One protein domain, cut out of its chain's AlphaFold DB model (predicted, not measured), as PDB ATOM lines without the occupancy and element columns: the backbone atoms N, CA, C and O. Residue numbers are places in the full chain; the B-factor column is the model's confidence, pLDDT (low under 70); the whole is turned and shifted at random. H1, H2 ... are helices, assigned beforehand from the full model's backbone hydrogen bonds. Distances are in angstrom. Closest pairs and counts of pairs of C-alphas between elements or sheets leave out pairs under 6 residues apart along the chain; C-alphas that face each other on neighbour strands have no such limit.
ATOM      1  N   PHE A  23      47.487   4.359  50.236       86.56
ATOM      2  CA  PHE A  23      46.224   4.681  49.584       86.56
ATOM      3  C   PHE A  23      46.370   5.794  48.534       86.56
ATOM      4  O   PHE A  23      45.989   5.567  47.387       86.56
ATOM      5  N   GLN A  24      46.977   6.951  48.852       88.06
ATOM      6  CA  GLN A  24      47.099   8.052  47.877       88.06
ATOM      7  C   GLN A  24      47.966   7.640  46.685       88.06
ATOM      8  O   GLN A  24      47.655   8.001  45.554       88.06
ATOM      9  N   LYS A  25      49.004   6.824  46.908       85.81
ATOM     10  CA  LYS A  25      49.852   6.318  45.822       85.81
ATOM     11  C   LYS A  25      49.088   5.383  44.879       85.81
ATOM     12  O   LYS A  25      49.227   5.482  43.661       85.81
ATOM     13  N   LYS A  26      48.260   4.483  45.422       89.44
ATOM     14  CA  LYS A  26      47.370   3.635  44.610       89.44
ATOM     15  C   LYS A  26      46.310   4.468  43.892       89.44
ATOM     16  O   LYS A  26      46.036   4.204  42.727       89.44
ATOM     17  N   LEU A  27      45.757   5.479  44.557       89.81
ATOM     18  CA  LEU A  27      44.781   6.389  43.969       89.81
ATOM     19  C   LEU A  27      45.397   7.192  42.815       89.81
ATOM     20  O   LEU A  27      44.808   7.232  41.744       89.81
ATOM     21  N   SER A  28      46.609   7.730  42.972       87.62
ATOM     22  CA  SER A  28      47.338   8.412  41.892       87.62
ATOM     23  C   SER A  28      47.511   7.512  40.669       87.62
ATOM     24  O   SER A  28      47.187   7.924  39.560       87.62
ATOM     25  N   ASN A  29      47.897   6.246  40.867       87.12
ATOM     26  CA  ASN A  29      48.006   5.282  39.766       87.12
ATOM     27  C   ASN A  29      46.660   5.026  39.059       87.12
ATOM     28  O   ASN A  29      46.648   4.760  37.859       87.12
ATOM     29  N   ILE A  30      45.531   5.083  39.776       89.50
ATOM     30  CA  ILE A  30      44.194   4.971  39.168       89.50
ATOM     31  C   ILE A  30      43.905   6.190  38.292       89.50
ATOM     32  O   ILE A  30      43.432   6.023  37.170       89.50
ATOM     33  N   PHE A  31      44.205   7.401  38.768       89.19
ATOM     34  CA  PHE A  31      44.056   8.612  37.959       89.19
ATOM     35  C   PHE A  31      44.920   8.534  36.695       89.19
ATOM     36  O   PHE A  31      44.390   8.705  35.596       89.19
ATOM     37  N   ASP A  32      46.196   8.165  36.825       85.94
ATOM     38  CA  ASP A  32      47.098   7.984  35.682       85.94
ATOM     39  C   ASP A  32      46.595   6.896  34.718       85.94
ATOM     40  O   ASP A  32      46.666   7.048  33.500       85.94
ATOM     41  N   GLY A  33      46.039   5.803  35.247       83.56
ATOM     42  CA  GLY A  33      45.478   4.713  34.450       83.56
ATOM     43  C   GLY A  33      44.215   5.104  33.676       83.56
ATOM     44  O   GLY A  33      44.035   4.677  32.535       83.56
ATOM     45  N   VAL A  34      43.348   5.935  34.262       82.19
ATOM     46  CA  VAL A  34      42.106   6.380  33.612       82.19
ATOM     47  C   VAL A  34      42.372   7.519  32.626       82.19
ATOM     48  O   VAL A  34      41.747   7.550  31.562       82.19
ATOM     49  N   PHE A  35      43.297   8.434  32.913       73.75
ATOM     50  CA  PHE A  35      43.440   9.689  32.164       73.75
ATOM     51  C   PHE A  35      44.761   9.867  31.417       73.75
ATOM     52  O   PHE A  35      44.841  10.730  30.545       73.75
ATOM     53  N   GLY A  36      45.760   9.029  31.686       71.31
ATOM     54  CA  GLY A  36      47.155   9.343  31.384       71.31
ATOM     55  C   GLY A  36      47.758  10.254  32.459       71.31
ATOM     56  O   GLY A  36      47.057  10.729  33.349       71.31
ATOM     57  N   THR A  37      49.067  10.496  32.383       65.44
ATOM     58  CA  THR A  37      49.764  11.383  33.327       65.44
ATOM     59  C   THR A  37      49.272  12.821  33.173       65.44
ATOM     60  O   THR A  37      49.487  13.432  32.123       65.44
ATOM     61  N   PHE A  38      48.645  13.369  34.215       64.75
ATOM     62  CA  PHE A  38      48.250  14.776  34.246       64.75
ATOM     63  C   PHE A  38      49.468  15.684  34.442       64.75
ATOM     64  O   PHE A  38      50.218  15.530  35.405       64.75
ATOM     65  N   ASP A  39      49.607  16.705  33.594       61.16
ATOM     66  CA  ASP A  39      50.668  17.723  33.714       61.16
ATOM     67  C   ASP A  39      50.300  18.850  34.712       61.16
ATOM     68  O   ASP A  39      50.999  19.849  34.874       61.16
ATOM     69  N   SER A  40      49.161  18.716  35.406       66.06
ATOM     70  CA  SER A  40      48.655  19.717  36.347       66.06
ATOM     71  C   SER A  40      49.124  19.427  37.771       66.06
ATOM     72  O   SER A  40      48.598  18.547  38.459       66.06
ATOM     73  N   SER A  41      50.053  20.251  38.266       73.19
ATOM     74  CA  SER A  41      50.501  20.228  39.667       73.19
ATOM     75  C   SER A  41      49.339  20.354  40.664       73.19
ATOM     76  O   SER A  41      49.415  19.839  41.779       73.19
ATOM     77  N   TYR A  42      48.247  21.011  40.260       76.50
ATOM     78  CA  TYR A  42      47.039  21.147  41.067       76.50
ATOM     79  C   TYR A  42      46.277  19.824  41.221       76.50
ATOM     80  O   TYR A  42      45.893  19.485  42.344       76.50
ATOM     81  N   ILE A  43      46.089  19.060  40.135       78.75
ATOM     82  CA  ILE A  43      45.400  17.757  40.176       78.75
ATOM     83  C   ILE A  43      46.161  16.809  41.102       78.75
ATOM     84  O   ILE A  43      45.572  16.272  42.039       78.75
ATOM     85  N   ASN A  44      47.482  16.717  40.936       80.31
ATOM     86  CA  ASN A  44      48.332  15.869  41.778       80.31
ATOM     87  C   ASN A  44      48.245  16.275  43.259       80.31
ATOM     88  O   ASN A  44      48.021  15.436  44.132       80.31
ATOM     89  N   SER A  45      48.294  17.580  43.555       84.06
ATOM     90  CA  SER A  45      48.130  18.081  44.928       84.06
ATOM     91  C   SER A  45      46.739  17.824  45.525       84.06
ATOM     92  O   SER A  45      46.588  17.778  46.748       84.06
ATOM     93  N   SER A  46      45.718  17.685  44.677       86.06
ATOM     94  CA  SER A  46      44.337  17.440  45.086       86.06
ATOM     95  C   SER A  46      44.077  15.963  45.350       86.06
ATOM     96  O   SER A  46      43.401  15.648  46.328       86.06
ATOM     97  N   ILE A  47      44.663  15.071  44.544       85.75
ATOM     98  CA  ILE A  47      44.619  13.615  44.742       85.75
ATOM     99  C   ILE A  47      45.236  13.247  46.096       85.75
ATOM    100  O   ILE A  47      44.634  12.490  46.857       85.75
ATOM    101  N   ALA A  48      46.374  13.855  46.450       84.75
ATOM    102  CA  ALA A  48      47.052  13.609  47.726       84.75
ATOM    103  C   ALA A  48      46.178  13.905  48.964       84.75
ATOM    104  O   ALA A  48      46.421  13.359  50.041       84.75
ATOM    105  N   LYS A  49      45.150  14.753  48.822       86.62
ATOM    106  CA  LYS A  49      44.233  15.159  49.900       86.62
ATOM    107  C   LYS A  49      42.962  14.309  49.992       86.62
ATOM    108  O   LYS A  49      42.163  14.543  50.896       86.62
ATOM    109  N   LEU A  50      42.740  13.367  49.074       89.19
ATOM    110  CA  LEU A  50      41.536  12.537  49.081       89.19
ATOM    111  C   LEU A  50      41.624  11.435  50.154       89.19
ATOM    112  O   LEU A  50      42.634  10.727  50.211       89.19
ATOM    113  N   PRO A  51      40.594  11.274  51.004       88.56
ATOM    114  CA  PRO A  51      40.581  10.256  52.051       88.56
ATOM    115  C   PRO A  51      40.009   8.914  51.566       88.56
ATOM    116  O   PRO A  51      39.357   8.826  50.526       88.56
ATOM    117  N   GLU A  52      40.194   7.871  52.375       90.19
ATOM    118  CA  GLU A  52      39.384   6.652  52.277       90.19
ATOM    119  C   GLU A  52      37.911   6.957  52.603       90.19
ATOM    120  O   GLU A  52      37.595   7.857  53.390       90.19
ATOM    121  N   LEU A  53      36.988   6.212  51.989       91.94
ATOM    122  CA  LEU A  53      35.556   6.482  52.106       91.94
ATOM    123  C   LEU A  53      34.996   5.892  53.403       91.94
ATOM    124  O   LEU A  53      35.276   4.750  53.769       91.94
ATOM    125  N   VAL A  54      34.142   6.657  54.085       89.56
ATOM    126  CA  VAL A  54      33.564   6.241  55.370       89.56
ATOM    127  C   VAL A  54      32.776   4.937  55.206       89.56
ATOM    128  O   VAL A  54      31.841   4.853  54.406       89.56
ATOM    129  N   GLY A  55      33.139   3.928  56.003       87.69
ATOM    130  CA  GLY A  55      32.472   2.624  56.025       87.69
ATOM    131  C   GLY A  55      32.795   1.716  54.835       87.69
ATOM    132  O   GLY A  55      32.083   0.735  54.636       87.69
ATOM    133  N   GLN A  56      33.828   2.030  54.049       91.88
ATOM    134  CA  GLN A  56      34.314   1.203  52.942       91.88
ATOM    135  C   GLN A  56      35.696   0.626  53.256       91.88
ATOM    136  O   GLN A  56      36.419   1.137  54.110       91.88
ATOM    137  N   THR A  57      36.068  -0.446  52.555       92.12
ATOM    138  CA  THR A  57      37.454  -0.930  52.550       92.12
ATOM    139  C   THR A  57      38.335  -0.018  51.687       92.12
ATOM    140  O   THR A  57      37.827   0.766  50.880       92.12
ATOM    141  N   GLU A  58      39.659  -0.132  51.823       90.25
ATOM    142  CA  GLU A  58      40.617   0.558  50.947       90.25
ATOM    143  C   GLU A  58      40.343   0.223  49.465       90.25
ATOM    144  O   GLU A  58      40.227   1.118  48.628       90.25
ATOM    145  N   GLU A  59      40.161  -1.063  49.146       91.12
ATOM    146  CA  GLU A  59      39.894  -1.541  47.780       91.12
ATOM    147  C   GLU A  59      38.547  -1.043  47.239       91.12
ATOM    148  O   GLU A  59      38.470  -0.596  46.091       91.12
ATOM    149  N   ASP A  60      37.493  -1.055  48.061       92.62
ATOM    150  CA  ASP A  60      36.191  -0.513  47.666       92.62
ATOM    151  C   ASP A  60      36.249   1.001  47.455       92.62
ATOM    152  O   ASP A  60      35.672   1.503  46.490       92.62
ATOM    153  N   SER A  61      36.988   1.726  48.300       92.69
ATOM    154  CA  SER A  61      37.198   3.168  48.150       92.69
ATOM    155  C   SER A  61      37.878   3.494  46.824       92.69
ATOM    156  O   SER A  61      37.371   4.309  46.051       92.69
ATOM    157  N   LEU A  62      38.987   2.808  46.521       93.12
ATOM    158  CA  LEU A  62      39.718   2.948  45.259       93.12
ATOM    159  C   LEU A  62      38.823   2.650  44.048       93.12
ATOM    160  O   LEU A  62      38.799   3.427  43.092       93.12
ATOM    161  N   ARG A  63      38.034   1.569  44.105       93.94
ATOM    162  CA  ARG A  63      37.099   1.195  43.035       93.94
ATOM    163  C   ARG A  63      36.008   2.245  42.821       93.94
ATOM    164  O   ARG A  63      35.652   2.523  41.680       93.94
ATOM    165  N   ILE A  64      35.472   2.835  43.888       94.62
ATOM    166  CA  ILE A  64      34.430   3.869  43.793       94.62
ATOM    167  C   ILE A  64      34.985   5.147  43.156       94.62
ATOM    168  O   ILE A  64      34.333   5.714  42.277       94.62
ATOM    169  N   TYR A  65      36.201   5.563  43.528       95.00
ATOM    170  CA  TYR A  65      36.892   6.655  42.842       95.00
ATOM    171  C   TYR A  65      37.120   6.329  41.362       95.00
ATOM    172  O   TYR A  65      36.750   7.133  40.509       95.00
ATOM    173  N   GLN A  66      37.643   5.142  41.041       93.75
ATOM    174  CA  GLN A  66      37.866   4.715  39.656       93.75
ATOM    175  C   GLN A  66      36.585   4.781  38.810       93.75
ATOM    176  O   GLN A  66      36.594   5.368  37.731       93.75
ATOM    177  N   LEU A  67      35.471   4.238  39.309       93.25
ATOM    178  CA  LEU A  67      34.191   4.248  38.594       93.25
ATOM    179  C   LEU A  67      33.686   5.670  38.325       93.25
ATOM    180  O   LEU A  67      33.159   5.946  37.246       93.25
ATOM    181  N   ALA A  68      33.852   6.588  39.283       94.12
ATOM    182  CA  ALA A  68      33.494   7.989  39.082       94.12
ATOM    183  C   ALA A  68      34.345   8.630  37.975       94.12
ATOM    184  O   ALA A  68      33.802   9.308  37.105       94.12
ATOM    185  N   LEU A  69      35.651   8.357  37.954       92.56
ATOM    186  CA  LEU A  69      36.579   8.860  36.939       92.56
ATOM    187  C   LEU A  69      36.275   8.332  35.537       92.56
ATOM    188  O   LEU A  69      36.218   9.105  34.580       92.56
ATOM    189  N   GLU A  70      36.039   7.028  35.411       92.38
ATOM    190  CA  GLU A  70      35.667   6.397  34.143       92.38
ATOM    191  C   GLU A  70      34.344   6.964  33.608       92.38
ATOM    192  O   GLU A  70      34.217   7.230  32.408       92.38
ATOM    193  N   ASN A  71      33.378   7.214  34.497       92.06
ATOM    194  CA  ASN A  71      32.100   7.833  34.155       92.06
ATOM    195  C   ASN A  71      32.274   9.296  33.702       92.06
ATOM    196  O   ASN A  71      31.717   9.676  32.670       92.06
ATOM    197  N   LEU A  72      33.084  10.095  34.414       94.19
ATOM    198  CA  LEU A  72      33.430  11.466  34.018       94.19
ATOM    199  C   LEU A  72      34.072  11.492  32.630       94.19
ATOM    200  O   LEU A  72      33.581  12.196  31.752       94.19
ATOM    201  N   LYS A  73      35.110  10.675  32.408       92.50
ATOM    202  CA  LYS A  73      35.803  10.563  31.116       92.50
ATOM    203  C   LYS A  73      34.844  10.220  29.987       92.50
ATOM    204  O   LYS A  73      34.828  10.885  28.957       92.50
ATOM    205  N   SER A  74      34.048   9.174  30.184       92.69
ATOM    206  CA  SER A  74      33.202   8.634  29.121       92.69
ATOM    207  C   SER A  74      32.062   9.585  28.754       92.69
ATOM    208  O   SER A  74      31.704   9.677  27.585       92.69
ATOM    209  N   LYS A  75      31.490  10.309  29.727       95.50
ATOM    210  CA  LYS A  75      30.406  11.274  29.472       95.50
ATOM    211  C   LYS A  75      30.912  12.633  29.002       95.50
ATOM    212  O   LYS A  75      30.249  13.254  28.181       95.50
ATOM    213  N   GLN A  76      32.085  13.074  29.455       94.06
ATOM    214  CA  GLN A  76      32.700  14.325  29.003       94.06
ATOM    215  C   GLN A  76      32.900  14.349  27.484       94.06
ATOM    216  O   GLN A  76      32.701  15.390  26.872       94.06
ATOM    217  N   GLN A  77      33.211  13.208  26.864       91.88
ATOM    218  CA  GLN A  77      33.382  13.099  25.409       91.88
ATOM    219  C   GLN A  77      32.150  13.532  24.598       91.88
ATOM    220  O   GLN A  77      32.287  13.865  23.423       91.88
ATOM    221  N   ALA A  78      30.958  13.539  25.205       94.25
ATOM    222  CA  ALA A  78      29.738  14.031  24.572       94.25
ATOM    223  C   ALA A  78      29.647  15.568  24.517       94.25
ATOM    224  O   ALA A  78      28.829  16.093  23.767       94.25
ATOM    225  N   LEU A  79      30.452  16.282  25.313       95.00
ATOM    226  CA  LEU A  79      30.429  17.738  25.457       95.00
ATOM    227  C   LEU A  79      31.622  18.347  24.712       95.00
ATOM    228  O   LEU A  79      32.741  18.408  25.226       95.00
ATOM    229  N   SER A  80      31.391  18.781  23.474       89.19
ATOM    230  CA  SER A  80      32.424  19.409  22.645       89.19
ATOM    231  C   SER A  80      32.986  20.677  23.302       89.19
ATOM    232  O   SER A  80      32.274  21.419  23.969       89.19
ATOM    233  N   GLY A  81      34.289  20.922  23.141       87.00
ATOM    234  CA  GLY A  81      34.951  22.120  23.680       87.00
ATOM    235  C   GLY A  81      35.229  22.104  25.189       87.00
ATOM    236  O   GLY A  81      36.050  22.890  25.656       87.00
ATOM    237  N   VAL A  82      34.640  21.183  25.957       89.94
ATOM    238  CA  VAL A  82      34.931  21.035  27.389       89.94
ATOM    239  C   VAL A  82      36.129  20.109  27.568       89.94
ATOM    240  O   VAL A  82      36.075  18.964  27.138       89.94
ATOM    241  N   SER A  83      37.213  20.561  28.206       88.88
ATOM    242  CA  SER A  83      38.388  19.705  28.429       88.88
ATOM    243  C   SER A  83      38.202  18.762  29.623       88.88
ATOM    244  O   SER A  83      37.570  19.115  30.624       88.88
ATOM    245  N   LEU A  84      38.785  17.563  29.539       87.06
ATOM    246  CA  LEU A  84      38.709  16.574  30.613       87.06
ATOM    247  C   LEU A  84      39.410  17.047  31.892       87.06
ATOM    248  O   LEU A  84      38.870  16.862  32.982       87.06
ATOM    249  N   ASP A  85      40.548  17.730  31.757       86.94
ATOM    250  CA  ASP A  85      41.286  18.314  32.880       86.94
ATOM    251  C   ASP A  85      40.419  19.302  33.662       86.94
ATOM    252  O   ASP A  85      40.399  19.270  34.891       86.94
ATOM    253  N   THR A  86      39.651  20.145  32.963       89.12
ATOM    254  CA  THR A  86      38.748  21.115  33.599       89.12
ATOM    255  C   THR A  86      37.650  20.408  34.399       89.12
ATOM    256  O   THR A  86      37.405  20.768  35.550       89.12
ATOM    257  N   ILE A  87      37.020  19.370  33.833       91.81
ATOM    258  CA  ILE A  87      35.977  18.605  34.538       91.81
ATOM    259  C   ILE A  87      36.548  17.915  35.779       91.81
ATOM    260  O   ILE A  87      35.945  17.985  36.851       91.81
ATOM    261  N   VAL A  88      37.709  17.268  35.656       91.12
ATOM    262  CA  VAL A  88      38.345  16.549  36.771       91.12
ATOM    263  C   VAL A  88      38.753  17.513  37.885       91.12
ATOM    264  O   VAL A  88      38.508  17.220  39.053       91.12
ATOM    265  N   GLN A  89      39.311  18.682  37.554       90.94
ATOM    266  CA  GLN A  89      39.670  19.702  38.546       90.94
ATOM    267  C   GLN A  89      38.453  20.197  39.332       90.94
ATOM    268  O   GLN A  89      38.501  20.247  40.563       90.94
ATOM    269  N   SER A  90      37.359  20.511  38.637       93.19
ATOM    270  CA  SER A  90      36.107  20.952  39.259       93.19
ATOM    271  C   SER A  90      35.482  19.871  40.133       93.19
ATOM    272  O   SER A  90      35.034  20.155  41.241       93.19
ATOM    273  N   TRP A  91      35.503  18.616  39.683       95.31
ATOM    274  CA  TRP A  91      35.011  17.500  40.484       95.31
ATOM    275  C   TRP A  91      35.846  17.282  41.751       95.31
ATOM    276  O   TRP A  91      35.280  17.162  42.836       95.31
ATOM    277  N   LEU A  92      37.179  17.289  41.644       92.69
ATOM    278  CA  LEU A  92      38.079  17.172  42.797       92.69
ATOM    279  C   LEU A  92      37.834  18.282  43.822       92.69
ATOM    280  O   LEU A  92      37.812  18.015  45.023       92.69
ATOM    281  N   PHE A  93      37.607  19.507  43.348       90.75
ATOM    282  CA  PHE A  93      37.236  20.627  44.202       90.75
ATOM    283  C   PHE A  93      35.906  20.367  44.929       90.75
ATOM    284  O   PHE A  93      35.855  20.459  46.154       90.75
ATOM    285  N   SER A  94      34.857  19.928  44.221       92.56
ATOM    286  CA  SER A  94      33.564  19.582  44.836       92.56
ATOM    287  C   SER A  94      33.665  18.440  45.854       92.56
ATOM    288  O   SER A  94      33.002  18.475  46.891       92.56
ATOM    289  N   VAL A  95      34.498  17.431  45.590       92.81
ATOM    290  CA  VAL A  95      34.772  16.329  46.527       92.81
ATOM    291  C   VAL A  95      35.431  16.854  47.804       92.81
ATOM    292  O   VAL A  95      35.039  16.461  48.903       92.81
ATOM    293  N   GLN A  96      36.399  17.765  47.680       88.38
ATOM    294  CA  GLN A  96      37.072  18.378  48.827       88.38
ATOM    295  C   GLN A  96      36.128  19.266  49.646       88.38
ATOM    296  O   GLN A  96      36.133  19.162  50.869       88.38
ATOM    297  N   GLU A  97      35.277  20.074  49.005       87.44
ATOM    298  CA  GLU A  97      34.265  20.879  49.707       87.44
ATOM    299  C   GLU A  97      33.266  20.014  50.481       87.44
ATOM    300  O   GLU A  97      32.856  20.353  51.592       87.44
ATOM    301  N   LYS A  98      32.888  18.864  49.914       86.62
ATOM    302  CA  LYS A  98      32.003  17.901  50.574       86.62
ATOM    303  C   LYS A  98      32.677  17.137  51.709       86.62
ATOM    304  O   LYS A  98      31.975  16.636  52.592       86.62
ATOM    305  N   SER A  99      34.005  17.044  51.705       84.69
ATOM    306  CA  SER A  99      34.760  16.347  52.736       84.69
ATOM    307  C   SER A  99      34.823  17.173  54.025       84.69
ATOM    308  O   SER A  99      35.712  17.993  54.241       84.69
ATOM    309  N   SER A 100      33.866  16.952  54.925       70.69
ATOM    310  CA  SER A 100      33.885  17.558  56.260       70.69
ATOM    311  C   SER A 100      34.860  16.797  57.160       70.69
ATOM    312  O   SER A 100      34.730  15.587  57.331       70.69
ATOM    313  N   ASN A 101      35.840  17.489  57.750       69.62
ATOM    314  CA  ASN A 101      36.858  16.906  58.642       69.62
ATOM    315  C   ASN A 101      37.679  15.750  58.024       69.62
ATOM    316  O   ASN A 101      38.113  14.851  58.743       69.62
ATOM    317  N   GLY A 102      37.886  15.753  56.702       74.12
ATOM    318  CA  GLY A 102      38.634  14.694  56.010       74.12
ATOM    319  C   GLY A 102      37.869  13.376  55.870       74.12
ATOM    320  O   GLY A 102      38.478  12.335  55.649       74.12
ATOM    321  N   GLN A 103      36.543  13.402  56.015       84.50
ATOM    322  CA  GLN A 103      35.664  12.253  55.816       84.50
ATOM    323  C   GLN A 103      34.695  12.517  54.669       84.50
ATOM    324  O   GLN A 103      34.218  13.637  54.495       84.50
ATOM    325  N   ILE A 104      34.393  11.487  53.883       92.19
ATOM    326  CA  ILE A 104      33.404  11.561  52.808       92.19
ATOM    327  C   ILE A 104      32.721  10.205  52.612       92.19
ATOM    328  O   ILE A 104      33.353   9.154  52.739       92.19
ATOM    329  N   ALA A 105      31.415  10.218  52.346       92.00
ATOM    330  CA  ALA A 105      30.656   9.000  52.103       92.00
ATOM    331  C   ALA A 105      30.771   8.560  50.638       92.00
ATOM    332  O   ALA A 105      30.865   9.379  49.725       92.00
ATOM    333  N   ALA A 106      30.668   7.252  50.396       90.94
ATOM    334  CA  ALA A 106      30.711   6.681  49.049       90.94
ATOM    335  C   ALA A 106      29.700   7.305  48.073       90.94
ATOM    336  O   ALA A 106      30.019   7.559  46.912       90.94
ATOM    337  N   ILE A 107      28.487   7.595  48.550       90.19
ATOM    338  CA  ILE A 107      27.430   8.189  47.727       90.19
ATOM    339  C   ILE A 107      27.767   9.621  47.280       90.19
ATOM    340  O   ILE A 107      27.372  10.033  46.190       90.19
ATOM    341  N   ASP A 108      28.531  10.372  48.081       93.12
ATOM    342  CA  ASP A 108      28.916  11.747  47.755       93.12
ATOM    343  C   ASP A 108      29.920  11.793  46.592       93.12
ATOM    344  O   ASP A 108      29.894  12.747  45.817       93.12
ATOM    345  N   ILE A 109      30.737  10.750  46.391       94.69
ATOM    346  CA  ILE A 109      31.655  10.652  45.239       94.69
ATOM    347  C   ILE A 109      30.878  10.605  43.920       94.69
ATOM    348  O   ILE A 109      31.150  11.376  42.999       94.69
ATOM    349  N   ALA A 110      29.865   9.740  43.843       91.88
ATOM    350  CA  ALA A 110      29.016   9.636  42.661       91.88
ATOM    351  C   ALA A 110      28.148  10.891  42.469       91.88
ATOM    352  O   ALA A 110      28.001  11.381  41.349       91.88
ATOM    353  N   ASN A 111      27.591  11.442  43.554       93.62
ATOM    354  CA  ASN A 111      26.753  12.638  43.489       93.62
ATOM    355  C   ASN A 111      27.531  13.865  43.006       93.62
ATOM    356  O   ASN A 111      27.045  14.563  42.119       93.62
ATOM    357  N   THR A 112      28.730  14.102  43.541       95.44
ATOM    358  CA  THR A 112      29.589  15.215  43.107       95.44
ATOM    359  C   THR A 112      29.994  15.059  41.645       95.44
ATOM    360  O   THR A 112      29.865  16.017  40.894       95.44
ATOM    361  N   ALA A 113      30.366  13.856  41.187       95.25
ATOM    362  CA  ALA A 113      30.692  13.615  39.774       95.25
ATOM    363  C   ALA A 113      29.513  13.941  38.842       95.25
ATOM    364  O   ALA A 113      29.664  14.626  37.830       95.25
ATOM    365  N   ASN A 114      28.314  13.491  39.211       95.69
ATOM    366  CA  ASN A 114      27.098  13.744  38.444       95.69
ATOM    367  C   ASN A 114      26.694  15.229  38.451       95.69
ATOM    368  O   ASN A 114      26.199  15.732  37.444       95.69
ATOM    369  N   GLN A 115      26.911  15.938  39.562       96.50
ATOM    370  CA  GLN A 115      26.700  17.385  39.659       96.50
ATOM    371  C   GLN A 115      27.685  18.156  38.781       96.50
ATOM    372  O   GLN A 115      27.265  19.054  38.056       96.50
ATOM    373  N   THR A 116      28.965  17.770  38.780       97.00
ATOM    374  CA  THR A 116      29.973  18.365  37.896       97.00
ATOM    375  C   THR A 116      29.591  18.171  36.428       97.00
ATOM    376  O   THR A 116      29.588  19.136  35.670       97.00
ATOM    377  N   LEU A 117      29.184  16.962  36.020       96.75
ATOM    378  CA  LEU A 117      28.717  16.720  34.648       96.75
ATOM    379  C   LEU A 117      27.476  17.542  34.292       96.75
ATOM    380  O   LEU A 117      27.405  18.064  33.185       96.75
ATOM    381  N   ALA A 118      26.516  17.678  35.210       97.00
ATOM    382  CA  ALA A 118      25.337  18.512  34.985       97.00
ATOM    383  C   ALA A 118      25.712  19.984  34.782       97.00
ATOM    384  O   ALA A 118      25.210  20.611  33.855       97.00
ATOM    385  N   PHE A 119      26.635  20.516  35.585       96.75
ATOM    386  CA  PHE A 119      27.133  21.881  35.426       96.75
ATOM    387  C   PHE A 119      27.768  22.103  34.044       96.75
ATOM    388  O   PHE A 119      27.385  23.028  33.329       96.75
ATOM    389  N   TYR A 120      28.682  21.223  33.622       97.06
ATOM    390  CA  TYR A 120      29.320  21.356  32.308       97.06
ATOM    391  C   TYR A 120      28.364  21.102  31.147       97.06
ATOM    392  O   TYR A 120      28.503  21.743  30.112       97.06
ATOM    393  N   PHE A 121      27.377  20.222  31.312       97.19
ATOM    394  CA  PHE A 121      26.304  20.055  30.337       97.19
ATOM    395  C   PHE A 121      25.506  21.355  30.154       97.19
ATOM    396  O   PHE A 121      25.254  21.755  29.019       97.19
ATOM    397  N   GLN A 122      25.135  22.024  31.252       96.69
ATOM    398  CA  GLN A 122      24.391  23.285  31.197       96.69
ATOM    399  C   GLN A 122      25.204  24.381  30.510       96.69
ATOM    400  O   GLN A 122      24.686  25.027  29.605       96.69
ATOM    401  N   SER A 123      26.476  24.537  30.894       96.62
ATOM    402  CA  SER A 123      27.385  25.503  30.266       96.62
ATOM    403  C   SER A 123      27.552  25.219  28.775       96.62
ATOM    404  O   SER A 123      27.326  26.101  27.961       96.62
ATOM    405  N   TRP A 124      27.856  23.970  28.413       97.19
ATOM    406  CA  TRP A 124      28.024  23.565  27.020       97.19
ATOM    407  C   TRP A 124      26.778  23.867  26.182       97.19
ATOM    408  O   TRP A 124      26.887  24.407  25.084       97.19
ATOM    409  N   PHE A 125      25.584  23.539  26.687       96.44
ATOM    410  CA  PHE A 125      24.358  23.769  25.930       96.44
ATOM    411  C   PHE A 125      23.993  25.258  25.850       96.44
ATOM    412  O   PHE A 125      23.474  25.703  24.829       96.44
ATOM    413  N   GLN A 126      24.313  26.040  26.886       96.56
ATOM    414  CA  GLN A 126      24.226  27.498  26.834       96.56
ATOM    415  C   GLN A 126      25.128  28.062  25.733       96.56
ATOM    416  O   GLN A 126      24.653  28.860  24.926       96.56
ATOM    417  N   ASP A 127      26.376  27.597  25.650       95.88
ATOM    418  CA  ASP A 127      27.310  28.016  24.604       95.88
ATOM    419  C   ASP A 127      26.754  27.666  23.215       95.88
ATOM    420  O   ASP A 127      26.744  28.515  22.328       95.88
ATOM    421  N   GLN A 128      26.156  26.475  23.038       94.62
ATOM    422  CA  GLN A 128      25.494  26.121  21.773       94.62
ATOM    423  C   GLN A 128      24.379  27.112  21.395       94.62
ATOM    424  O   GLN A 128      24.301  27.528  20.240       94.62
ATOM    425  N   VAL A 129      23.518  27.508  22.338       94.44
ATOM    426  CA  VAL A 129      22.427  28.468  22.081       94.44
ATOM    427  C   VAL A 129      22.980  29.853  21.734       94.44
ATOM    428  O   VAL A 129      22.552  30.461  20.750       94.44
ATOM    429  N   HIS A 130      23.929  30.358  22.522       94.06
ATOM    430  CA  HIS A 130      24.452  31.717  22.374       94.06
ATOM    431  C   HIS A 130      25.355  31.884  21.154       94.06
ATOM    432  O   HIS A 130      25.273  32.914  20.487       94.06
ATOM    433  N   GLU A 131      26.186  30.890  20.839       91.94
ATOM    434  CA  GLU A 131      27.099  30.948  19.696       91.94
ATOM    435  C   GLU A 131      26.383  30.696  18.366       91.94
ATOM    436  O   GLU A 131      26.690  31.360  17.374       91.94
ATOM    437  N   LYS A 132      25.441  29.741  18.323       91.69
ATOM    438  CA  LYS A 132      24.810  29.314  17.063       91.69
ATOM    439  C   LYS A 132      23.504  30.048  16.745       91.69
ATOM    440  O   LYS A 132      23.146  30.114  15.569       91.69
ATOM    441  N   ILE A 133      22.777  30.568  17.740       91.56
ATOM    442  CA  ILE A 133      21.469  31.215  17.529       91.56
ATOM    443  C   ILE A 133      21.537  32.721  17.803       91.56
ATOM    444  O   ILE A 133      21.467  33.509  16.862       91.56
ATOM    445  N   ASP A 134      21.608  33.123  19.073       91.06
ATOM    446  CA  ASP A 134      21.639  34.531  19.494       91.06
ATOM    447  C   ASP A 134      22.063  34.623  20.970       91.06
ATOM    448  O   ASP A 134      21.466  33.992  21.845       91.06
ATOM    449  N   ASN A 135      23.081  35.434  21.262       92.00
ATOM    450  CA  ASN A 135      23.646  35.581  22.608       92.00
ATOM    451  C   ASN A 135      22.755  36.361  23.593       92.00
ATOM    452  O   ASN A 135      23.087  36.465  24.772       92.00
ATOM    453  N   ARG A 136      21.634  36.923  23.126       92.25
ATOM    454  CA  ARG A 136      20.654  37.632  23.961       92.25
ATOM    455  C   ARG A 136      19.572  36.709  24.524       92.25
ATOM    456  O   ARG A 136      18.814  37.152  25.379       92.25
ATOM    457  N   LEU A 137      19.480  35.466  24.045       92.88
ATOM    458  CA  LEU A 137      18.460  34.509  24.481       92.88
ATOM    459  C   LEU A 137      18.699  34.053  25.926       92.88
ATOM    460  O   LEU A 137      19.829  33.747  26.312       92.88
ATOM    461  N   SER A 138      17.621  33.934  26.707       92.62
ATOM    462  CA  SER A 138      17.692  33.296  28.028       92.62
ATOM    463  C   SER A 138      17.988  31.798  27.906       92.62
ATOM    464  O   SER A 138      17.424  31.090  27.068       92.62
ATOM    465  N   THR A 139      18.851  31.309  28.795       94.31
ATOM    466  CA  THR A 139      19.235  29.898  28.926       94.31
ATOM    467  C   THR A 139      18.721  29.263  30.221       94.31
ATOM    468  O   THR A 139      19.053  28.119  30.529       94.31
ATOM    469  N   ASP A 140      17.828  29.939  30.952       91.88
ATOM    470  CA  ASP A 140      17.299  29.460  32.241       91.88
ATOM    471  C   ASP A 140      16.544  28.127  32.127       91.88
ATOM    472  O   ASP A 140      16.442  27.353  33.084       91.88
ATOM    473  N   PHE A 141      15.998  27.836  30.944       92.88
ATOM    474  CA  PHE A 141      15.305  26.579  30.674       92.88
ATOM    475  C   PHE A 141      16.244  25.362  30.688       92.88
ATOM    476  O   PHE A 141      15.793  24.257  30.998       92.88
ATOM    477  N   ILE A 142      17.543  25.550  30.421       94.94
ATOM    478  CA  ILE A 142      18.534  24.474  30.265       94.94
ATOM    479  C   ILE A 142      18.670  23.637  31.543       94.94
ATOM    480  O   ILE A 142      18.702  22.404  31.490       94.94
ATOM    481  N   ALA A 143      18.679  24.291  32.706       91.75
ATOM    482  CA  ALA A 143      18.775  23.620  34.004       91.75
ATOM    483  C   ALA A 143      17.550  22.738  34.323       91.75
ATOM    484  O   ALA A 143      17.623  21.849  35.172       91.75
ATOM    485  N   GLN A 144      16.429  22.968  33.634       91.62
ATOM    486  CA  GLN A 144      15.157  22.268  33.832       91.62
ATOM    487  C   GLN A 144      14.833  21.301  32.686       91.62
ATOM    488  O   GLN A 144      13.743  20.724  32.651       91.62
ATOM    489  N   LEU A 145      15.759  21.103  31.744       92.12
ATOM    490  CA  LEU A 145      15.577  20.128  30.679       92.12
ATOM    491  C   LEU A 145      15.552  18.709  31.232       92.12
ATOM    492  O   LEU A 145      16.413  18.301  32.018       92.12
ATOM    493  N   ARG A 146      14.575  17.938  30.757       91.69
ATOM    494  CA  ARG A 146      14.392  16.546  31.147       91.69
ATOM    495  C   ARG A 146      15.128  15.621  30.176       91.69
ATOM    496  O   ARG A 146      14.629  15.281  29.103       91.69
ATOM    497  N   LEU A 147      16.320  15.202  30.589       92.31
ATOM    498  CA  LEU A 147      17.156  14.190  29.937       92.31
ATOM    499  C   LEU A 147      16.697  12.757  30.267       92.31
ATOM    500  O   LEU A 147      16.895  11.848  29.465       92.31
ATOM    501  N   GLY A 148      16.057  12.557  31.425       88.75
ATOM    502  CA  GLY A 148      15.554  11.264  31.903       88.75
ATOM    503  C   GLY A 148      14.471  11.392  32.981       88.75
ATOM    504  O   GLY A 148      13.904  12.459  33.189       88.75
ATOM    505  N   GLU A 149      14.174  10.301  33.687       87.69
ATOM    506  CA  GLU A 149      13.029  10.222  34.620       87.69
ATOM    507  C   GLU A 149      13.318  10.732  36.044       87.69
ATOM    508  O   GLU A 149      12.407  10.868  36.856       87.69
ATOM    509  N   GLN A 150      14.583  10.994  36.376       91.19
ATOM    510  CA  GLN A 150      14.982  11.385  37.732       91.19
ATOM    511  C   GLN A 150      14.651  12.851  38.043       91.19
ATOM    512  O   GLN A 150      14.585  13.692  37.151       91.19
ATOM    513  N   ALA A 151      14.509  13.177  39.330       88.94
ATOM    514  CA  ALA A 151      14.071  14.503  39.777       88.94
ATOM    515  C   ALA A 151      15.061  15.641  39.466       88.94
ATOM    516  O   ALA A 151      14.637  16.762  39.211       88.94
ATOM    517  N   THR A 152      16.371  15.371  39.483       92.56
ATOM    518  CA  THR A 152      17.406  16.380  39.198       92.56
ATOM    519  C   THR A 152      18.198  16.010  37.955       92.56
ATOM    520  O   THR A 152      18.413  14.825  37.691       92.56
ATOM    521  N   GLN A 153      18.695  17.006  37.218       93.62
ATOM    522  CA  GLN A 153      19.500  16.768  36.018       93.62
ATOM    523  C   GLN A 153      20.776  15.965  36.326       93.62
ATOM    524  O   GLN A 153      21.111  15.050  35.581       93.62
ATOM    525  N   ALA A 154      21.424  16.214  37.469       95.25
ATOM    526  CA  ALA A 154      22.553  15.409  37.938       95.25
ATOM    527  C   ALA A 154      22.160  13.935  38.130       95.25
ATOM    528  O   ALA A 154      22.836  13.040  37.627       95.25
ATOM    529  N   SER A 155      21.032  13.655  38.793       94.25
ATOM    530  CA  SER A 155      20.539  12.280  38.947       94.25
ATOM    531  C   SER A 155      20.166  11.641  37.605       94.25
ATOM    532  O   SER A 155      20.411  10.451  37.420       94.25
ATOM    533  N   GLN A 156      19.607  12.408  36.663       94.94
ATOM    534  CA  GLN A 156      19.281  11.920  35.319       94.94
ATOM    535  C   GLN A 156      20.555  11.514  34.569       94.94
ATOM    536  O   GLN A 156      20.658  10.374  34.125       94.94
ATOM    537  N   ILE A 157      21.556  12.400  34.514       95.31
ATOM    538  CA  ILE A 157      22.858  12.123  33.890       95.31
ATOM    539  C   ILE A 157      23.545  10.945  34.578       95.31
ATOM    540  O   ILE A 157      24.128  10.101  33.903       95.31
ATOM    541  N   GLY A 158      23.461  10.849  35.905       93.50
ATOM    542  CA  GLY A 158      24.041   9.751  36.672       93.50
ATOM    543  C   GLY A 158      23.495   8.376  36.292       93.50
ATOM    544  O   GLY A 158      24.273   7.432  36.193       93.50
ATOM    545  N   GLN A 159      22.188   8.275  36.032       94.38
ATOM    546  CA  GLN A 159      21.523   7.022  35.649       94.38
ATOM    547  C   GLN A 159      21.689   6.664  34.166       94.38
ATOM    548  O   GLN A 159      21.541   5.502  33.803       94.38
ATOM    549  N   MET A 160      21.999   7.637  33.305       95.25
ATOM    550  CA  MET A 160      22.267   7.381  31.889       95.25
ATOM    551  C   MET A 160      23.599   6.651  31.708       95.25
ATOM    552  O   MET A 160      24.613   6.997  32.323       95.25
ATOM    553  N   SER A 161      23.636   5.690  30.793       95.25
ATOM    554  CA  SER A 161      24.888   5.165  30.251       95.25
ATOM    555  C   SER A 161      25.636   6.246  29.445       95.25
ATOM    556  O   SER A 161      25.022   7.207  28.966       95.25
ATOM    557  N   PRO A 162      26.958   6.108  29.227       94.25
ATOM    558  CA  PRO A 162      27.706   7.036  28.373       94.25
ATOM    559  C   PRO A 162      27.133   7.162  26.954       94.25
ATOM    560  O   PRO A 162      27.114   8.250  26.380       94.25
ATOM    561  N   GLN A 163      26.607   6.064  26.402       95.38
ATOM    562  CA  GLN A 163      25.982   6.044  25.077       95.38
ATOM    563  C   GLN A 163      24.667   6.833  25.058       95.38
ATOM    564  O   GLN A 163      24.451   7.635  24.152       95.38
ATOM    565  N   GLU A 164      23.811   6.661  26.070       95.38
ATOM    566  CA  GLU A 164      22.560   7.422  26.191       95.38
ATOM    567  C   GLU A 164      22.817   8.921  26.366       95.38
ATOM    568  O   GLU A 164      22.146   9.730  25.727       95.38
ATOM    569  N   PHE A 165      23.814   9.295  27.175       95.81
ATOM    570  CA  PHE A 165      24.197  10.697  27.350       95.81
ATOM    571  C   PHE A 165      24.750  11.305  26.052       95.81
ATOM    572  O   PHE A 165      24.347  12.399  25.663       95.81
ATOM    573  N   THR A 166      25.587  10.559  25.323       95.50
ATOM    574  CA  THR A 166      26.109  10.980  24.009       95.50
ATOM    575  C   THR A 166      24.987  11.197  22.994       95.50
ATOM    576  O   THR A 166      24.985  12.188  22.265       95.50
ATOM    577  N   LEU A 167      23.998  10.300  22.952       94.81
ATOM    578  CA  LEU A 167      22.830  10.452  22.082       94.81
ATOM    579  C   LEU A 167      21.977  11.667  22.468       94.81
ATOM    580  O   LEU A 167      21.487  12.364  21.580       94.81
ATOM    581  N   ALA A 168      21.813  11.939  23.766       94.81
ATOM    582  CA  ALA A 168      21.085  13.108  24.254       94.81
ATOM    583  C   ALA A 168      21.778  14.422  23.854       94.81
ATOM    584  O   ALA A 168      21.122  15.299  23.292       94.81
ATOM    585  N   ALA A 169      23.095  14.527  24.064       95.00
ATOM    586  CA  ALA A 169      23.887  15.684  23.643       95.00
ATOM    587  C   ALA A 169      23.815  15.885  22.122       95.00
ATOM    588  O   ALA A 169      23.482  16.971  21.658       95.00
ATOM    589  N   LYS A 170      23.996  14.816  21.334       94.25
ATOM    590  CA  LYS A 170      23.888  14.881  19.869       94.25
ATOM    591  C   LYS A 170      22.507  15.340  19.394       94.25
ATOM    592  O   LYS A 170      22.414  16.073  18.414       94.25
ATOM    593  N   HIS A 171      21.434  14.903  20.055       92.94
ATOM    594  CA  HIS A 171      20.079  15.335  19.712       92.94
ATOM    595  C   HIS A 171      19.887  16.837  19.954       92.94
ATOM    596  O   HIS A 171      19.335  17.518  19.093       92.94
ATOM    597  N   LEU A 172      20.369  17.352  21.087       94.38
ATOM    598  CA  LEU A 172      20.313  18.778  21.412       94.38
ATOM    599  C   LEU A 172      21.159  19.619  20.453       94.38
ATOM    600  O   LEU A 172      20.683  20.633  19.957       94.38
ATOM    601  N   ASP A 173      22.368  19.163  20.133       93.25
ATOM    602  CA  ASP A 173      23.235  19.826  19.159       93.25
ATOM    603  C   ASP A 173      22.578  19.874  17.771       93.25
ATOM    604  O   ASP A 173      22.441  20.943  17.186       93.25
ATOM    605  N   SER A 174      22.020  18.749  17.305       92.62
ATOM    606  CA  SER A 174      21.281  18.692  16.031       92.62
ATOM    607  C   SER A 174      20.050  19.610  16.026       92.62
ATOM    608  O   SER A 174      19.707  20.192  14.998       92.62
ATOM    609  N   PHE A 175      19.361  19.737  17.165       92.19
ATOM    610  CA  PHE A 175      18.223  20.643  17.318       92.19
ATOM    611  C   PHE A 175      18.648  22.111  17.175       92.19
ATOM    612  O   PHE A 175      17.999  22.867  16.449       92.19
ATOM    613  N   ILE A 176      19.757  22.499  17.809       92.81
ATOM    614  CA  ILE A 176      20.314  23.850  17.698       92.81
ATOM    615  C   ILE A 176      20.854  24.113  16.294       92.81
ATOM    616  O   ILE A 176      20.583  25.174  15.746       92.81
ATOM    617  N   GLU A 177      21.553  23.163  15.672       92.00
ATOM    618  CA  GLU A 177      22.050  23.306  14.297       92.00
ATOM    619  C   GLU A 177      20.918  23.483  13.287       92.00
ATOM    620  O   GLU A 177      21.004  24.334  12.401       92.00
ATOM    621  N   MET A 178      19.827  22.728  13.440       91.06
ATOM    622  CA  MET A 178      18.626  22.907  12.628       91.06
ATOM    623  C   MET A 178      18.077  24.333  12.774       91.06
ATOM    624  O   MET A 178      17.855  24.992  11.759       91.06
ATOM    625  N   LEU A 179      17.895  24.823  14.005       90.50
ATOM    626  CA  LEU A 179      17.415  26.185  14.252       90.50
ATOM    627  C   LEU A 179      18.371  27.236  13.677       90.50
ATOM    628  O   LEU A 179      17.943  28.108  12.925       90.50
ATOM    629  N   ALA A 180      19.666  27.104  13.956       90.62
ATOM    630  CA  ALA A 180      20.708  27.999  13.474       90.62
ATOM    631  C   ALA A 180      20.753  28.051  11.943       90.62
ATOM    632  O   ALA A 180      20.830  29.129  11.362       90.62
ATOM    633  N   SER A 181      20.627  26.917  11.247       88.81
ATOM    634  CA  SER A 181      20.590  26.895   9.775       88.81
ATOM    635  C   SER A 181      19.414  27.689   9.188       88.81
ATOM    636  O   SER A 181      19.497  28.182   8.065       88.81
ATOM    637  N   GLN A 182      18.337  27.850   9.962       81.88
ATOM    638  CA  GLN A 182      17.109  28.535   9.559       81.88
ATOM    639  C   GLN A 182      17.083  30.008   9.995       81.88
ATOM    640  O   GLN A 182      16.335  30.794   9.415       81.88
ATOM    641  N   THR A 183      17.907  30.404  10.969       79.25
ATOM    642  CA  THR A 183      17.977  31.782  11.487       79.25
ATOM    643  C   THR A 183      19.268  32.518  11.113       79.25
ATOM    644  O   THR A 183      19.265  33.739  11.051       79.25
ATOM    645  N   SER A 184      20.351  31.818  10.771       71.69
ATOM    646  CA  SER A 184      21.706  32.373  10.558       71.69
ATOM    647  C   SER A 184      21.860  33.367   9.404       71.69
ATOM    648  O   SER A 184      22.858  34.082   9.342       71.69
ATOM    649  N   SER A 185      20.890  33.453   8.492       71.06
ATOM    650  CA  SER A 185      20.942  34.406   7.373       71.06
ATOM    651  C   SER A 185      20.839  35.873   7.811       71.06
ATOM    652  O   SER A 185      21.223  36.765   7.050       71.06
ATOM    653  N   ARG A 186      20.333  36.139   9.025       80.06
ATOM    654  CA  ARG A 186      20.233  37.482   9.607       80.06
ATOM    655  C   ARG A 186      20.074  37.432  11.131       80.06
ATOM    656  O   ARG A 186      19.569  36.447  11.653       80.06
ATOM    657  N   PRO A 187      20.396  38.515  11.857       78.88
ATOM    658  CA  PRO A 187      20.044  38.616  13.271       78.88
ATOM    659  C   PRO A 187      18.532  38.450  13.501       78.88
ATOM    660  O   PRO A 187      17.717  38.919  12.693       78.88
ATOM    661  N   LEU A 188      18.160  37.827  14.626       86.25
ATOM    662  CA  LEU A 188      16.765  37.745  15.057       86.25
ATOM    663  C   LEU A 188      16.231  39.147  15.368       86.25
ATOM    664  O   LEU A 188      16.852  39.928  16.107       86.25
ATOM    665  N   LYS A 189      15.055  39.456  14.810       87.12
ATOM    666  CA  LYS A 189      14.289  40.657  15.158       87.12
ATOM    667  C   LYS A 189      13.783  40.526  16.597       87.12
ATOM    668  O   LYS A 189      13.625  39.424  17.115       87.12
ATOM    669  N   GLU A 190      13.472  41.657  17.223       87.50
ATOM    670  CA  GLU A 190      13.008  41.718  18.618       87.50
ATOM    671  C   GLU A 190      11.818  40.786  18.902       87.50
ATOM    672  O   GLU A 190      11.843  40.000  19.844       87.50
ATOM    673  N   TYR A 191      10.805  40.825  18.034       88.31
ATOM    674  CA  TYR A 191       9.626  39.965  18.134       88.31
ATOM    675  C   TYR A 191       9.966  38.474  17.998       88.31
ATOM    676  O   TYR A 191       9.491  37.662  18.783       88.31
ATOM    677  N   GLU A 192      10.814  38.106  17.036       90.44
ATOM    678  CA  GLU A 192      11.206  36.708  16.808       90.44
ATOM    679  C   GLU A 192      11.990  36.155  17.991       90.44
ATOM    680  O   GLU A 192      11.779  35.013  18.392       90.44
ATOM    681  N   ARG A 193      12.856  36.987  18.581       91.94
ATOM    682  CA  ARG A 193      13.565  36.645  19.809       91.94
ATOM    683  C   ARG A 193      12.580  36.389  20.948       91.94
ATOM    684  O   ARG A 193      12.669  35.344  21.573       91.94
ATOM    685  N   SER A 194      11.609  37.278  21.160       92.56
ATOM    686  CA  SER A 194      10.587  37.104  22.202       92.56
ATOM    687  C   SER A 194       9.743  35.835  22.003       92.56
ATOM    688  O   SER A 194       9.477  35.108  22.962       92.56
ATOM    689  N   VAL A 195       9.366  35.521  20.757       94.06
ATOM    690  CA  VAL A 195       8.658  34.276  20.418       94.06
ATOM    691  C   VAL A 195       9.517  33.053  20.740       94.06
ATOM    692  O   VAL A 195       9.028  32.105  21.356       94.06
ATOM    693  N   LEU A 196      10.796  33.076  20.364       93.75
ATOM    694  CA  LEU A 196      11.714  31.968  20.605       93.75
ATOM    695  C   LEU A 196      12.035  31.790  22.098       93.75
ATOM    696  O   LEU A 196      12.084  30.658  22.570       93.75
ATOM    697  N   GLU A 197      12.187  32.881  22.852       93.94
ATOM    698  CA  GLU A 197      12.351  32.860  24.313       93.94
ATOM    699  C   GLU A 197      11.154  32.196  24.991       93.94
ATOM    700  O   GLU A 197      11.334  31.289  25.803       93.94
ATOM    701  N   ASN A 198       9.930  32.574  24.608       94.12
ATOM    702  CA  ASN A 198       8.718  31.922  25.100       94.12
ATOM    703  C   ASN A 198       8.702  30.427  24.734       94.12
ATOM    704  O   ASN A 198       8.391  29.576  25.567       94.12
ATOM    705  N   ALA A 199       9.083  30.077  23.505       94.62
ATOM    706  CA  ALA A 199       9.135  28.685  23.070       94.62
ATOM    707  C   ALA A 199      10.147  27.855  23.880       94.62
ATOM    708  O   ALA A 199       9.833  26.734  24.281       94.62
ATOM    709  N   PHE A 200      11.332  28.402  24.163       94.00
ATOM    710  CA  PHE A 200      12.349  27.772  25.006       94.00
ATOM    711  C   PHE A 200      11.912  27.644  26.464       94.00
ATOM    712  O   PHE A 200      12.132  26.596  27.073       94.00
ATOM    713  N   ASP A 201      11.232  28.649  27.011       93.00
ATOM    714  CA  ASP A 201      10.677  28.590  28.364       93.00
ATOM    715  C   ASP A 201       9.701  27.412  28.528       93.00
ATOM    716  O   ASP A 201       9.723  26.697  29.529       93.00
ATOM    717  N   ASN A 202       8.925  27.119  27.485       91.88
ATOM    718  CA  ASN A 202       7.994  25.995  27.465       91.88
ATOM    719  C   ASN A 202       8.653  24.624  27.201       91.88
ATOM    720  O   ASN A 202       7.967  23.599  27.231       91.88
ATOM    721  N   LEU A 203       9.972  24.563  26.978       90.25
ATOM    722  CA  LEU A 203      10.719  23.296  26.959       90.25
ATOM    723  C   LEU A 203      11.070  22.801  28.371       90.25
ATOM    724  O   LEU A 203      11.489  21.650  28.527       90.25
ATOM    725  N   LYS A 204      10.891  23.634  29.407       89.75
ATOM    726  CA  LYS A 204      11.137  23.264  30.809       89.75
ATOM    727  C   LYS A 204      10.337  22.012  31.185       89.75
ATOM    728  O   LYS A 204       9.121  21.954  31.035       89.75
ATOM    729  N   GLY A 205      11.033  20.981  31.667       85.81
ATOM    730  CA  GLY A 205      10.434  19.704  32.068       85.81
ATOM    731  C   GLY A 205       9.979  18.789  30.922       85.81
ATOM    732  O   GLY A 205       9.592  17.645  31.189       85.81
ATOM    733  N   LEU A 206      10.058  19.233  29.661       88.19
ATOM    734  CA  LEU A 206       9.663  18.433  28.504       88.19
ATOM    735  C   LEU A 206      10.750  17.384  28.185       88.19
ATOM    736  O   LEU A 206      11.931  17.727  28.118       88.19
ATOM    737  N   PRO A 207      10.403  16.100  27.966       89.00
ATOM    738  CA  PRO A 207      11.372  15.103  27.517       89.00
ATOM    739  C   PRO A 207      11.924  15.439  26.127       89.00
ATOM    740  O   PRO A 207      11.155  15.785  25.230       89.00
ATOM    741  N   LEU A 208      13.223  15.214  25.897       88.12
ATOM    742  CA  LEU A 208      13.886  15.526  24.615       88.12
ATOM    743  C   LEU A 208      13.138  14.986  23.385       88.12
ATOM    744  O   LEU A 208      12.975  15.678  22.385       88.12
ATOM    745  N   LYS A 209      12.618  13.754  23.460       83.81
ATOM    746  CA  LYS A 209      11.877  13.104  22.359       83.81
ATOM    747  C   LYS A 209      10.589  13.839  21.961       83.81
ATOM    748  O   LYS A 209      10.040  13.562  20.897       83.81
ATOM    749  N   GLN A 210      10.083  14.733  22.809       86.06
ATOM    750  CA  GLN A 210       8.853  15.489  22.580       86.06
ATOM    751  C   GLN A 210       9.102  16.900  22.031       86.06
ATOM    752  O   GLN A 210       8.142  17.531  21.602       86.06
ATOM    753  N   PHE A 211      10.350  17.381  21.957       84.81
ATOM    754  CA  PHE A 211      10.671  18.734  21.468       84.81
ATOM    755  C   PHE A 211      10.083  18.985  20.075       84.81
ATOM    756  O   PHE A 211       9.304  19.918  19.870       84.81
ATOM    757  N   ASN A 212      10.363  18.069  19.144       74.44
ATOM    758  CA  ASN A 212       9.886  18.136  17.761       74.44
ATOM    759  C   ASN A 212       8.384  17.856  17.606       74.44
ATOM    760  O   ASN A 212       7.849  18.067  16.523       74.44
ATOM    761  N   ASN A 213       7.704  17.392  18.657       79.81
ATOM    762  CA  ASN A 213       6.259  17.146  18.667       79.81
ATOM    763  C   ASN A 213       5.481  18.188  19.478       79.81
ATOM    764  O   ASN A 213       4.250  18.147  19.478       79.81
ATOM    765  N   SER A 214       6.175  19.131  20.117       86.25
ATOM    766  CA  SER A 214       5.564  20.219  20.876       86.25
ATOM    767  C   SER A 214       4.660  21.097  19.999       86.25
ATOM    768  O   SER A 214       4.650  21.003  18.759       86.25
ATOM    769  N   ASP A 215       3.886  21.961  20.653       90.88
ATOM    770  CA  ASP A 215       3.054  22.957  19.977       90.88
ATOM    771  C   ASP A 215       3.850  24.109  19.364       90.88
ATOM    772  O   ASP A 215       3.298  24.852  18.555       90.88
TER     773      ASP A 215
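What this domain is: This is residues 23 to 215 of the 605 residues of an uncharacterized protein of Vibrio agarivorans (UniProt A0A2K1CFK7). A long helix, H5, runs through the middle of an elongated body, with H3 and then H7 along it, making a bundle of three helices that run the same way. H1, H2 and H4 gather at the H3 end, H6 crosses H5, and H8 and H9 lie toward the other end. The printed part has 193 residues with nine named helices, H1 to H9 in chain order, and no named strand: all helix. It is only just compact, close to loose, with a radius of gyration of the C-alphas of 19.1 A and spans of 59 by 33 by 29 A.

Where its parts are: Find C-alpha 23 at (46.224, 4.681, 49.584), where H1, residues 23 to 35, begins; H2 is residues 41 to 47. H3, residues 58 to 76, is 27.1 A long, and H4 is residues 84 to 98. H5, residues 106 to 132, runs 39.6 A to C-alpha 132 at (24.810, 29.314, 17.063). H6 is residues 153 to 159, H7 residues 162 to 183, 31.5 A long, H8 residues 190 to 201 and H9 residues 208 to 213.

How they stand to each other: Look first at Leu 27 and Leu 62, the closest C-alphas of H1 and H3, which touch, 6.3 A apart. H2 touches residues 88 to 93 of H4, closest at C-alphas 43 and 89, 6.3 A. H3 touches residues 106 to 117 of H5 at a shallow tilt of 10 degrees, closest at C-alphas 68 and 110, 6.0 A. H4 touches H5 at a steep tilt of 46 degrees, opposite ways, closest at C-alphas 91 and 116, 5.7 A. H6 touches H5 at C-alphas 114 and 154, 4.9 A. Residues 172 to 180 of H7 touch H5, closest at C-alphas 132 and 180, 5.6 A. H8 touches no helix; H7 and H9 only just touch, with 3 pairs of C-alphas within 8 A. O i to N i+4 pairs are within hydrogen-bond range throughout H1, H2, H3, H4, H6, H7 and H8, in 22 of 23 in H5 and 0 of 2 in H9, which has 2 of 3 O i to N i+3 pairs within range.

The domain as a whole: The C-alphas farthest apart, of Thr 57 and Lys 189, are 60.5 A apart. The printed part has no cut; the link from H5 to H6, residues 133 to 152, is long. Look for pLDDT under 70 at residues 37 to 40 and 101.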